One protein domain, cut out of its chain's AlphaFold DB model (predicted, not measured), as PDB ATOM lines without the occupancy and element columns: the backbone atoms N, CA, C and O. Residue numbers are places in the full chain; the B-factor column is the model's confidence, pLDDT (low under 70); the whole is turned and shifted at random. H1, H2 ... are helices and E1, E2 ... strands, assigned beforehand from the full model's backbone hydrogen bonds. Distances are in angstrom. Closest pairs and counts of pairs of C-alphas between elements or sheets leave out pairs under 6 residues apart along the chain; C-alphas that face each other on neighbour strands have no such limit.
ATOM      1  N   PHE A 106     203.224 224.675 283.200       77.31
ATOM      2  CA  PHE A 106     202.840 224.836 281.799       77.31
ATOM      3  C   PHE A 106     201.815 225.961 281.547       77.31
ATOM      4  O   PHE A 106     201.773 226.523 280.455       77.31
ATOM      5  N   ARG A 107     200.982 226.309 282.536       72.81
ATOM      6  CA  ARG A 107     199.921 227.323 282.406       72.81
ATOM      7  C   ARG A 107     200.275 228.675 283.022       72.81
ATOM      8  O   ARG A 107     199.447 229.578 282.980       72.81
ATOM      9  N   ALA A 108     201.462 228.822 283.601       75.50
ATOM     10  CA  ALA A 108     201.793 229.985 284.420       75.50
ATOM     11  C   ALA A 108     202.219 231.232 283.623       75.50
ATOM     12  O   ALA A 108     202.371 232.288 284.227       75.50
ATOM     13  N   GLY A 109     202.401 231.138 282.295       77.25
ATOM     14  CA  GLY A 109     202.703 232.300 281.445       77.25
ATOM     15  C   GLY A 109     203.922 233.102 281.918       77.25
ATOM     16  O   GLY A 109     203.836 234.317 282.079       77.25
ATOM     17  N   MET A 110     205.026 232.409 282.208       80.81
ATOM     18  CA  MET A 110     206.179 232.956 282.933       80.81
ATOM     19  C   MET A 110     207.222 233.634 282.040       80.81
ATOM     20  O   MET A 110     207.379 233.284 280.870       80.81
ATOM     21  N   THR A 111     207.974 234.574 282.621       87.19
ATOM     22  CA  THR A 111     209.220 235.082 282.022       87.19
ATOM     23  C   THR A 111     210.352 234.065 282.177       87.19
ATOM     24  O   THR A 111     210.281 233.160 283.009       87.19
ATOM     25  N   THR A 112     211.434 234.235 281.415       88.38
ATOM     26  CA  THR A 112     212.630 233.383 281.513       88.38
ATOM     27  C   THR A 112     213.212 233.360 282.928       88.38
ATOM     28  O   THR A 112     213.631 232.315 283.413       88.38
ATOM     29  N   GLU A 113     213.221 234.494 283.627       88.38
ATOM     30  CA  GLU A 113     213.757 234.600 284.988       88.38
ATOM     31  C   GLU A 113     212.910 233.806 285.989       88.38
ATOM     32  O   GLU A 113     213.450 233.132 286.866       88.38
ATOM     33  N   GLN A 114     211.583 233.855 285.840       84.81
ATOM     34  CA  GLN A 114     210.654 233.069 286.654       84.81
ATOM     35  C   GLN A 114     210.805 231.566 286.379       84.81
ATOM     36  O   GLN A 114     210.765 230.767 287.313       84.81
ATOM     37  N   ASP A 115     211.031 231.194 285.118       86.88
ATOM     38  CA  ASP A 115     211.263 229.814 284.688       86.88
ATOM     39  C   ASP A 115     212.548 229.231 285.300       86.88
ATOM     40  O   ASP A 115     212.537 228.145 285.884       86.88
ATOM     41  N   VAL A 116     213.645 229.996 285.257       89.00
ATOM     42  CA  VAL A 116     214.929 229.625 285.876       89.00
ATOM     43  C   VAL A 116     214.792 229.469 287.388       89.00
ATOM     44  O   VAL A 116     215.299 228.501 287.959       89.00
ATOM     45  N   GLU A 117     214.090 230.388 288.051       86.19
ATOM     46  CA  GLU A 117     213.857 230.287 289.490       86.19
ATOM     47  C   GLU A 117     213.015 229.047 289.829       86.19
ATOM     48  O   GLU A 117     213.340 228.327 290.773       86.19
ATOM     49  N   LEU A 118     211.968 228.745 289.058       85.50
ATOM     50  CA  LEU A 118     211.137 227.563 289.296       85.50
ATOM     51  C   LEU A 118     211.922 226.265 289.078       85.50
ATOM     52  O   LEU A 118     211.788 225.322 289.866       85.50
ATOM     53  N   ALA A 119     212.789 226.223 288.066       87.81
ATOM     54  CA  ALA A 119     213.715 225.116 287.858       87.81
ATOM     55  C   ALA A 119     214.653 224.937 289.064       87.81
ATOM     56  O   ALA A 119     214.834 223.815 289.546       87.81
ATOM     57  N   TYR A 120     215.193 226.034 289.604       89.56
ATOM     58  CA  TYR A 120     216.033 226.013 290.801       89.56
ATOM     59  C   TYR A 120     215.279 225.486 292.032       89.56
ATOM     60  O   TYR A 120     215.764 224.578 292.710       89.56
ATOM     61  N   GLN A 121     214.063 225.972 292.294       87.00
ATOM     62  CA  GLN A 121     213.241 225.491 293.412       87.00
ATOM     63  C   GLN A 121     212.863 224.013 293.257       87.00
ATOM     64  O   GLN A 121     212.906 223.246 294.223       87.00
ATOM     65  N   THR A 122     212.563 223.581 292.032       86.50
ATOM     66  CA  THR A 122     212.321 222.168 291.718       86.50
ATOM     67  C   THR A 122     213.559 221.327 292.032       86.50
ATOM     68  O   THR A 122     213.445 220.290 292.685       86.50
ATOM     69  N   ALA A 123     214.756 221.788 291.656       88.19
ATOM     70  CA  ALA A 123     216.007 221.101 291.967       88.19
ATOM     71  C   ALA A 123     216.259 221.000 293.482       88.19
ATOM     72  O   ALA A 123     216.635 219.930 293.965       88.19
ATOM     73  N   LEU A 124     215.991 222.065 294.250       89.69
ATOM     74  CA  LEU A 124     216.105 222.041 295.715       89.69
ATOM     75  C   LEU A 124     215.171 221.013 296.362       89.69
ATOM     76  O   LEU A 124     215.527 220.390 297.362       89.69
ATOM     77  N   ILE A 125     213.979 220.821 295.805       88.69
ATOM     78  CA  ILE A 125     213.022 219.825 296.293       88.69
ATOM     79  C   ILE A 125     213.481 218.421 295.936       88.69
ATOM     80  O   ILE A 125     213.516 217.560 296.810       88.69
ATOM     81  N   LEU A 126     213.900 218.197 294.692       87.81
ATOM     82  CA  LEU A 126     214.427 216.903 294.265       87.81
ATOM     83  C   LEU A 126     215.677 216.501 295.060       87.81
ATOM     84  O   LEU A 126     215.860 215.323 295.352       87.81
ATOM     85  N   ALA A 127     216.502 217.460 295.488       89.75
ATOM     86  CA  ALA A 127     217.656 217.184 296.341       89.75
ATOM     87  C   ALA A 127     217.267 216.572 297.703       89.75
ATOM     88  O   ALA A 127     218.008 215.747 298.239       89.75
ATOM     89  N   LYS A 128     216.083 216.907 298.242       91.31
ATOM     90  CA  LYS A 128     215.562 216.325 299.495       91.31
ATOM     91  C   LYS A 128     215.148 214.861 299.353       91.31
ATOM     92  O   LYS A 128     214.972 214.187 300.361       91.31
ATOM     93  N   CYS A 129     215.010 214.352 298.129       91.50
ATOM     94  CA  CYS A 129     214.695 212.948 297.889       91.50
ATOM     95  C   CYS A 129     215.869 211.990 298.142       91.50
ATOM     96  O   CYS A 129     215.693 210.778 297.997       91.50
ATOM     97  N   SER A 130     217.062 212.499 298.468       92.69
ATOM     98  CA  SER A 130     218.195 211.659 298.855       92.69
ATOM     99  C   SER A 130     217.853 210.841 300.101       92.69
ATOM    100  O   SER A 130     217.443 211.389 301.122       92.69
ATOM    101  N   LEU A 131     218.037 209.525 300.024       91.88
ATOM    102  CA  LEU A 131     217.726 208.595 301.112       91.88
ATOM    103  C   LEU A 131     218.896 208.406 302.087       91.88
ATOM    104  O   LEU A 131     218.764 207.678 303.067       91.88
ATOM    105  N   GLY A 132     220.051 209.026 301.818       89.88
ATOM    106  CA  GLY A 132     221.239 208.916 302.672       89.88
ATOM    107  C   GLY A 132     221.884 207.524 302.700       89.88
ATOM    108  O   GLY A 132     222.749 207.275 303.534       89.88
ATOM    109  N   VAL A 133     221.483 206.628 301.796       93.00
ATOM    110  CA  VAL A 133     222.069 205.293 301.603       93.00
ATOM    111  C   VAL A 133     222.701 205.201 300.220       93.00
ATOM    112  O   VAL A 133     222.343 205.968 299.325       93.00
ATOM    113  N   ASP A 134     223.645 204.284 300.029       93.69
ATOM    114  CA  ASP A 134     224.245 204.052 298.717       93.69
ATOM    115  C   ASP A 134     223.291 203.300 297.768       93.69
ATOM    116  O   ASP A 134     222.269 202.738 298.173       93.69
ATOM    117  N   SER A 135     223.607 203.313 296.473       95.69
ATOM    118  CA  SER A 135     222.758 202.701 295.449       95.69
ATOM    119  C   SER A 135     223.125 201.246 295.116       95.69
ATOM    120  O   SER A 135     222.554 200.684 294.177       95.69
ATOM    121  N   THR A 136     224.017 200.601 295.884       96.38
ATOM    122  CA  THR A 136     224.564 199.259 295.597       96.38
ATOM    123  C   THR A 136     223.470 198.239 295.323       96.38
ATOM    124  O   THR A 136     223.473 197.598 294.273       96.38
ATOM    125  N   GLY A 137     222.478 198.147 296.215       95.31
ATOM    126  CA  GLY A 137     221.370 197.204 296.065       95.31
ATOM    127  C   GLY A 137     220.534 197.440 294.803       95.31
ATOM    128  O   GLY A 137     220.120 196.480 294.156       95.31
ATOM    129  N   THR A 138     220.321 198.697 294.407       95.06
ATOM    130  CA  THR A 138     219.586 199.040 293.176       95.06
ATOM    131  C   THR A 138     220.410 198.708 291.935       95.06
ATOM    132  O   THR A 138     219.886 198.167 290.959       95.06
ATOM    133  N   VAL A 139     221.711 198.993 291.963       96.88
ATOM    134  CA  VAL A 139     222.609 198.686 290.847       96.88
ATOM    135  C   VAL A 139     222.687 197.177 290.616       96.88
ATOM    136  O   VAL A 139     222.503 196.727 289.484       96.88
ATOM    137  N   ASP A 140     222.906 196.406 291.681       97.56
ATOM    138  CA  ASP A 140     223.111 194.960 291.601       97.56
ATOM    139  C   ASP A 140     221.842 194.190 291.246       97.56
ATOM    140  O   ASP A 140     221.897 193.259 290.442       97.56
ATOM    141  N   ASN A 141     220.697 194.593 291.799       97.50
ATOM    142  CA  ASN A 141     219.461 193.827 291.652       97.50
ATOM    143  C   ASN A 141     218.546 194.330 290.528       97.50
ATOM    144  O   ASN A 141     217.694 193.572 290.075       97.50
ATOM    145  N   TYR A 142     218.712 195.570 290.056       95.44
ATOM    146  CA  TYR A 142     217.849 196.146 289.016       95.44
ATOM    147  C   TYR A 142     218.619 196.625 287.785       95.44
ATOM    148  O   TYR A 142     218.332 196.172 286.677       95.44
ATOM    149  N   ILE A 143     219.595 197.523 287.947       96.44
ATOM    150  CA  ILE A 143     220.233 198.189 286.797       96.44
ATOM    151  C   ILE A 143     221.062 197.200 285.973       96.44
ATOM    152  O   ILE A 143     220.841 197.064 284.769       96.44
ATOM    153  N   LEU A 144     221.999 196.487 286.603       97.69
ATOM    154  CA  LEU A 144     222.875 195.545 285.903       97.69
ATOM    155  C   LEU A 144     222.102 194.381 285.261       97.69
ATOM    156  O   LEU A 144     222.354 194.105 284.082       97.69
ATOM    157  N   PRO A 145     221.149 193.718 285.950       98.00
ATOM    158  CA  PRO A 145     220.330 192.681 285.328       98.00
ATOM    159  C   PRO A 145     219.556 193.194 284.113       98.00
ATOM    160  O   PRO A 145     219.569 192.540 283.070       98.00
ATOM    161  N   ARG A 146     218.953 194.388 284.200       97.00
ATOM    162  CA  ARG A 146     218.165 194.943 283.094       97.00
ATOM    163  C   ARG A 146     219.028 195.319 281.895       97.00
ATOM    164  O   ARG A 146     218.652 195.035 280.764       97.00
ATOM    165  N   LEU A 147     220.198 195.916 282.120       97.44
ATOM    166  CA  LEU A 147     221.146 196.213 281.041       97.44
ATOM    167  C   LEU A 147     221.644 194.930 280.357       97.44
ATOM    168  O   LEU A 147     221.753 194.898 279.134       97.44
ATOM    169  N   ARG A 148     221.892 193.856 281.121       97.06
ATOM    170  CA  ARG A 148     222.271 192.546 280.568       97.06
ATOM    171  C   ARG A 148     221.163 191.945 279.706       97.06
ATOM    172  O   ARG A 148     221.445 191.437 278.626       97.06
ATOM    173  N   GLU A 149     219.918 192.012 280.167       97.31
ATOM    174  CA  GLU A 149     218.757 191.562 279.394       97.31
ATOM    175  C   GLU A 149     218.626 192.353 278.086       97.31
ATOM    176  O   GLU A 149     218.495 191.760 277.017       97.31
ATOM    177  N   LEU A 150     218.750 193.685 278.151       96.62
ATOM    178  CA  LEU A 150     218.704 194.557 276.977       96.62
ATOM    179  C   LEU A 150     219.793 194.212 275.952       96.62
ATOM    180  O   LEU A 150     219.510 194.190 274.757       96.62
ATOM    181  N   LEU A 151     221.011 193.892 276.398       96.50
ATOM    182  CA  LEU A 151     222.093 193.434 275.515       96.50
ATOM    183  C   LEU A 151     221.756 192.125 274.790       96.50
ATOM    184  O   LEU A 151     222.194 191.938 273.657       96.50
ATOM    185  N   GLY A 152     220.976 191.244 275.422       95.00
ATOM    186  CA  GLY A 152     220.541 189.976 274.834       95.00
ATOM    187  C   GLY A 152     219.453 190.116 273.767       95.00
ATOM    188  O   GLY A 152     219.349 189.242 272.912       95.00
ATOM    189  N   ILE A 153     218.662 191.197 273.796       96.44
ATOM    190  CA  ILE A 153     217.522 191.398 272.879       96.44
ATOM    191  C   ILE A 153     217.749 192.494 271.833       96.44
ATOM    192  O   ILE A 153     217.017 192.566 270.850       96.44
ATOM    193  N   VAL A 154     218.725 193.384 272.033       95.38
ATOM    194  CA  VAL A 154     218.970 194.495 271.111       95.38
ATOM    195  C   VAL A 154     219.686 194.009 269.848       95.38
ATOM    196  O   VAL A 154     220.801 193.487 269.897       95.38
ATOM    197  N   GLU A 155     219.055 194.211 268.694       94.38
ATOM    198  CA  GLU A 155     219.614 193.825 267.390       94.38
ATOM    199  C   GLU A 155     220.471 194.936 266.767       94.38
ATOM    200  O   GLU A 155     221.429 194.668 266.044       94.38
ATOM    201  N   ASN A 156     220.152 196.198 267.062       96.44
ATOM    202  CA  ASN A 156     220.865 197.345 266.515       96.44
ATOM    203  C   ASN A 156     222.251 197.502 267.162       96.44
ATOM    204  O   ASN A 156     222.355 197.790 268.353       96.44
ATOM    205  N   GLU A 157     223.311 197.397 266.359       95.12
ATOM    206  CA  GLU A 157     224.695 197.405 266.854       95.12
ATOM    207  C   GLU A 157     225.112 198.736 267.506       95.12
ATOM    208  O   GLU A 157     225.832 198.754 268.505       95.12
ATOM    209  N   SER A 158     224.609 199.869 267.002       95.94
ATOM    210  CA  SER A 158     224.870 201.179 267.613       95.94
ATOM    211  C   SER A 158     224.240 201.279 269.004       95.94
ATOM    212  O   SER A 158     224.873 201.736 269.958       95.94
ATOM    213  N   MET A 159     223.002 200.807 269.145       95.38
ATOM    214  CA  MET A 159     222.301 200.760 270.423       95.38
ATOM    215  C   MET A 159     222.955 199.759 271.379       95.38
ATOM    216  O   MET A 159     223.183 200.101 272.538       95.38
ATOM    217  N   ARG A 160     223.339 198.575 270.887       97.19
ATOM    218  CA  ARG A 160     224.102 197.574 271.641       97.19
ATOM    219  C   ARG A 160     225.379 198.171 272.214       97.19
ATOM    220  O   ARG A 160     225.606 198.071 273.414       97.19
ATOM    221  N   SER A 161     226.155 198.869 271.386       97.25
ATOM    222  CA  SER A 161     227.388 199.542 271.808       97.25
ATOM    223  C   SER A 161     227.136 200.565 272.923       97.25
ATOM    224  O   SER A 161     227.880 200.615 273.901       97.25
ATOM    225  N   ARG A 162     226.054 201.351 272.826       96.94
ATOM    226  CA  ARG A 162     225.667 202.316 273.873       96.94
ATOM    227  C   ARG A 162     225.247 201.629 275.173       96.94
ATOM    228  O   ARG A 162     225.684 202.046 276.241       96.94
ATOM    229  N   ILE A 163     224.436 200.575 275.096       97.19
ATOM    230  CA  ILE A 163     224.010 199.804 276.274       97.19
ATOM    231  C   ILE A 163     225.220 199.121 276.919       97.19
ATOM    232  O   ILE A 163     225.339 199.127 278.141       97.19
ATOM    233  N   GLN A 164     226.155 198.597 276.123       97.44
ATOM    234  CA  GLN A 164     227.380 197.982 276.623       97.44
ATOM    235  C   GLN A 164     228.257 199.004 277.351       97.44
ATOM    236  O   GLN A 164     228.768 198.716 278.431       97.44
ATOM    237  N   ALA A 165     228.395 200.215 276.803       96.88
ATOM    238  CA  ALA A 165     229.102 201.300 277.475       96.88
ATOM    239  C   ALA A 165     228.452 201.647 278.825       96.88
ATOM    240  O   ALA A 165     229.161 201.755 279.824       96.88
ATOM    241  N   LEU A 166     227.115 201.738 278.880       96.38
ATOM    242  CA  LEU A 166     226.373 201.944 280.129       96.38
ATOM    243  C   LEU A 166     226.588 200.796 281.123       96.38
ATOM    244  O   LEU A 166     226.846 201.046 282.296       96.38
ATOM    245  N   PHE A 167     226.532 199.545 280.660       97.00
ATOM    246  CA  PHE A 167     226.767 198.361 281.488       97.00
ATOM    247  C   PHE A 167     228.161 198.384 282.123       97.00
ATOM    248  O   PHE A 167     228.301 198.128 283.318       97.00
ATOM    249  N   ASN A 168     229.182 198.760 281.349       96.75
ATOM    250  CA  ASN A 168     230.565 198.804 281.816       96.75
ATOM    251  C   ASN A 168     230.783 199.850 282.922       96.75
ATOM    252  O   ASN A 168     231.591 199.619 283.819       96.75
ATOM    253  N   ILE A 169     230.062 200.976 282.884       96.56
ATOM    254  CA  ILE A 169     230.180 202.042 283.894       96.56
ATOM    255  C   ILE A 169     229.159 201.928 285.031       96.56
ATOM    256  O   ILE A 169     229.290 202.628 286.031       96.56
ATOM    257  N   ALA A 170     228.145 201.065 284.916       96.62
ATOM    258  CA  ALA A 170     227.037 201.000 285.871       96.62
ATOM    259  C   ALA A 170     227.493 200.680 287.306       96.62
ATOM    260  O   ALA A 170     226.886 201.164 288.257       96.62
ATOM    261  N   ASN A 171     228.596 199.944 287.485       96.31
ATOM    262  CA  ASN A 171     229.174 199.703 288.813       96.31
ATOM    263  C   ASN A 171     229.647 200.989 289.511       96.31
ATOM    264  O   ASN A 171     229.594 201.058 290.735       96.31
ATOM    265  N   CYS A 172     230.050 202.022 288.765       95.62
ATOM    266  CA  CYS A 172     230.415 203.318 289.342       95.62
ATOM    267  C   CYS A 172     229.209 204.031 289.969       95.62
ATOM    268  O   CYS A 172     229.386 204.905 290.807       95.62
ATOM    269  N   LEU A 173     227.978 203.658 289.600       94.25
ATOM    270  CA  LEU A 173     226.779 204.243 290.197       94.25
ATOM    271  C   LEU A 173     226.629 203.845 291.666       94.25
ATOM    272  O   LEU A 173     226.058 204.619 292.425       94.25
ATOM    273  N   LYS A 174     227.194 202.704 292.093       95.56
ATOM    274  CA  LYS A 174     227.091 202.201 293.473       95.56
ATOM    275  C   LYS A 174     227.577 203.206 294.514       95.56
ATOM    276  O   LYS A 174     227.017 203.261 295.598       95.56
ATOM    277  N   SER A 175     228.581 204.018 294.177       93.31
ATOM    278  CA  SER A 175     229.107 205.056 295.072       93.31
ATOM    279  C   SER A 175     228.223 206.301 295.166       93.31
ATOM    280  O   SER A 175     228.506 207.184 295.971       93.31
ATOM    281  N   LEU A 176     227.198 206.422 294.320       92.31
ATOM    282  CA  LEU A 176     226.255 207.533 294.356       92.31
ATOM    283  C   LEU A 176     225.155 207.267 295.390       92.31
ATOM    284  O   LEU A 176     224.725 206.117 295.547       92.31
ATOM    285  N   PRO A 177     224.663 208.323 296.063       92.31
ATOM    286  CA  PRO A 177     223.534 208.198 296.968       92.31
ATOM    287  C   PRO A 177     222.285 207.759 296.204       92.31
ATOM    288  O   PRO A 177     222.016 208.208 295.085       92.31
ATOM    289  N   LEU A 178     221.505 206.887 296.829       93.38
ATOM    290  CA  LEU A 178     220.191 206.511 296.351       93.38
ATOM    291  C   LEU A 178     219.212 207.650 296.633       93.38
ATOM    292  O   LEU A 178     219.078 208.106 297.768       93.38
ATOM    293  N   SER A 179     218.489 208.059 295.598       92.06
ATOM    294  CA  SER A 179     217.456 209.084 295.695       92.06
ATOM    295  C   SER A 179     216.127 208.545 295.198       92.06
ATOM    296  O   SER A 179     216.066 207.816 294.204       92.06
ATOM    297  N   LEU A 180     215.048 208.945 295.863       91.00
ATOM    298  CA  LEU A 180     213.702 208.735 295.356       91.00
ATOM    299  C   LEU A 180     213.484 209.629 294.126       91.00
ATOM    300  O   LEU A 180     213.620 210.846 294.196       91.00
ATOM    301  N   CYS A 181     213.141 209.034 292.988       85.56
ATOM    302  CA  CYS A 181     212.922 209.782 291.755       85.56
ATOM    303  C   CYS A 181     211.451 209.738 291.349       85.56
ATOM    304  O   CYS A 181     210.812 208.684 291.394       85.56
ATOM    305  N   HIS A 182     210.928 210.882 290.916       82.38
ATOM    306  CA  HIS A 182     209.659 210.931 290.209       82.38
ATOM    307  C   HIS A 182     209.918 210.621 288.729       82.38
ATOM    308  O   HIS A 182     210.732 211.277 288.084       82.38
ATOM    309  N   ILE A 183     209.228 209.617 288.187       80.81
ATOM    310  CA  ILE A 183     209.495 209.083 286.838       80.81
ATOM    311  C   ILE A 183     209.133 210.046 285.698       80.81
ATOM    312  O   ILE A 183     209.524 209.813 284.561       80.81
ATOM    313  N   ASP A 184     208.377 211.101 286.001       82.88
ATOM    314  CA  ASP A 184     207.814 212.016 285.006       82.88
ATOM    315  C   ASP A 184     207.799 213.474 285.502       82.88
ATOM    316  O   ASP A 184     206.754 214.107 285.624       82.88
ATOM    317  N   VAL A 185     208.949 214.007 285.933       82.81
ATOM    318  CA  VAL A 185     209.036 215.435 286.302       82.81
ATOM    319  C   VAL A 185     208.988 216.278 285.029       82.81
ATOM    320  O   VAL A 185     209.928 216.266 284.238       82.81
ATOM    321  N   ASN A 186     207.896 217.016 284.831       83.00
ATOM    322  CA  ASN A 186     207.701 217.900 283.683       83.00
ATOM    323  C   ASN A 186     206.776 219.081 284.045       83.00
ATOM    324  O   ASN A 186     206.164 219.101 285.114       83.00
ATOM    325  N   ALA A 187     206.631 220.049 283.135       81.12
ATOM    326  CA  ALA A 187     205.848 221.269 283.364       81.12
ATOM    327  C   ALA A 187     204.338 221.041 283.623       81.12
ATOM    328  O   ALA A 187     203.647 221.940 284.096       81.12
ATOM    329  N   SER A 188     203.799 219.858 283.321       78.31
ATOM    330  CA  SER A 188     202.410 219.498 283.645       78.31
ATOM    331  C   SER A 188     202.261 218.862 285.031       78.31
ATOM    332  O   SER A 188     201.159 218.865 285.573       78.31
ATOM    333  N   ASN A 189     203.356 218.365 285.615       77.31
ATOM    334  CA  ASN A 189     203.370 217.677 286.912       77.31
ATOM    335  C   ASN A 189     203.973 218.525 288.046       77.31
ATOM    336  O   ASN A 189     203.975 218.102 289.199       77.31
ATOM    337  N   VAL A 190     204.464 219.729 287.742       76.19
ATOM    338  CA  VAL A 190     204.933 220.710 288.729       76.19
ATOM    339  C   VAL A 190     203.882 221.813 288.854       76.19
ATOM    340  O   VAL A 190     203.753 222.630 287.946       76.19
ATOM    341  N   GLY A 191     203.107 221.832 289.945       63.28
ATOM    342  CA  GLY A 191     202.050 222.838 290.161       63.28
ATOM    343  C   GLY A 191     202.069 223.537 291.517       63.28
ATOM    344  O   GLY A 191     201.991 224.762 291.577       63.28
ATOM    345  N   ASP A 192     202.271 222.799 292.604       56.34
ATOM    346  CA  ASP A 192     202.204 223.371 293.962       56.34
ATOM    347  C   ASP A 192     203.374 224.314 294.285       56.34
ATOM    348  O   ASP A 192     203.334 225.087 295.242       56.34
ATOM    349  N   LEU A 193     204.446 224.249 293.491       55.28
ATOM    350  CA  LEU A 193     205.654 225.052 293.694       55.28
ATOM    351  C   LEU A 193     205.459 226.510 293.312       55.28
ATOM    352  O   LEU A 193     206.061 227.382 293.930       55.28
ATOM    353  N   LEU A 194     204.588 226.777 292.343       57.12
ATOM    354  CA  LEU A 194     204.364 228.126 291.846       57.12
ATOM    355  C   LEU A 194     203.705 229.024 292.884       57.12
ATOM    356  O   LEU A 194     204.196 230.121 293.137       57.12
ATOM    357  N   ASP A 195     202.656 228.542 293.545       57.12
ATOM    358  CA  ASP A 195     201.954 229.348 294.546       57.12
ATOM    359  C   ASP A 195     202.821 229.544 295.809       57.12
ATOM    360  O   ASP A 195     202.865 230.645 296.356       57.12
ATOM    361  N   LYS A 196     203.625 228.540 296.201       56.06
ATOM    362  CA  LYS A 196     204.618 228.681 297.288       56.06
ATOM    363  C   LYS A 196     205.729 229.684 296.950       56.06
ATOM    364  O   LYS A 196     206.202 230.393 297.837       56.06
ATOM    365  N   MET A 197     206.141 229.781 295.685       52.94
ATOM    366  CA  MET A 197     207.114 230.780 295.225       52.94
ATOM    367  C   MET A 197     206.538 232.200 295.202       52.94
ATOM    368  O   MET A 197     207.234 233.150 295.570       52.94
ATOM    369  N   VAL A 198     205.273 232.348 294.802       55.84
ATOM    370  CA  VAL A 198     204.540 233.621 294.859       55.84
ATOM    371  C   VAL A 198     204.439 234.124 296.292       55.84
ATOM    372  O   VAL A 198     204.752 235.284 296.551       55.84
ATOM    373  N   GLU A 199     204.070 233.248 297.224       54.53
ATOM    374  CA  GLU A 199     203.896 233.602 298.634       54.53
ATOM    375  C   GLU A 199     205.225 233.971 299.313       54.53
ATOM    376  O   GLU A 199     205.290 234.955 300.048       54.53
ATOM    377  N   GLN A 200     206.315 233.250 299.024       52.53
ATOM    378  CA  GLN A 200     207.621 233.512 299.643       52.53
ATOM    379  C   GLN A 200     208.335 234.767 299.121       52.53
ATOM    380  O   GLN A 200     209.162 235.327 299.840       52.53
ATOM    381  N   LYS A 201     208.068 235.197 297.880       52.69
ATOM    382  CA  LYS A 201     208.811 236.299 297.235       52.69
ATOM    383  C   LYS A 201     207.942 237.455 296.725       52.69
ATOM    384  O   LYS A 201     208.491 238.405 296.175       52.69
ATOM    385  N   GLY A 202     206.619 237.404 296.894       47.53
ATOM    386  CA  GLY A 202     205.707 238.447 296.406       47.53
ATOM    387  C   GLY A 202     205.669 238.560 294.876       47.53
ATOM    388  O   GLY A 202     205.487 239.652 294.344       47.53
TER     389      GLY A 202
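What this domain is: This is residues 106 to 202 of the 209 residues of an uncharacterized protein of Moniliophthora roreri (UniProt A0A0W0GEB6). Two helical lobes, the hairpin H2-H3 and H1 with H4 packed on it, end a flat shape; between them lie the small antiparallel sheet E1-E2 and the link 180 to 191. The 97 printed residues, mostly helix, run H1, E1, H2, H3, E2, H4. The whole is only just loose, close to extended: radius of gyration of the C-alphas 18.6 A, spans 54, 33 and 17 A.

How they stand to each other: H1, residues 112 to 127, touches H4, residues 192 to 201, with residues 118 to 122 alone; the closest C-alphas, Leu 118 and Leu 194, are 7.3 A apart. E1, 130 to 134, and E2, 177 to 179, are antiparallel; N 131 and O 178, 2.9 A, are within hydrogen-bond range. H2, 136 to 153, and H3, 157 to 175, form a hairpin at a shallow tilt of 9 degrees; the closest C-alphas are Thr 136 and Lys 174, 4.4 A. Every O i to N i+4 pair is within hydrogen-bond range in H1, against 12 of 14 in H2, 10 of 15 in H3, 5 of 6 in H4.

Where its parts are: H1, 22.5 A long, begins at C-alpha 112 (212.630, 233.383, 281.513); H4 ends at C-alpha 201 (208.811, 236.299, 297.235).

The domain as a whole: The printed part has no cut; residues 191 to 202 have pLDDT under 70.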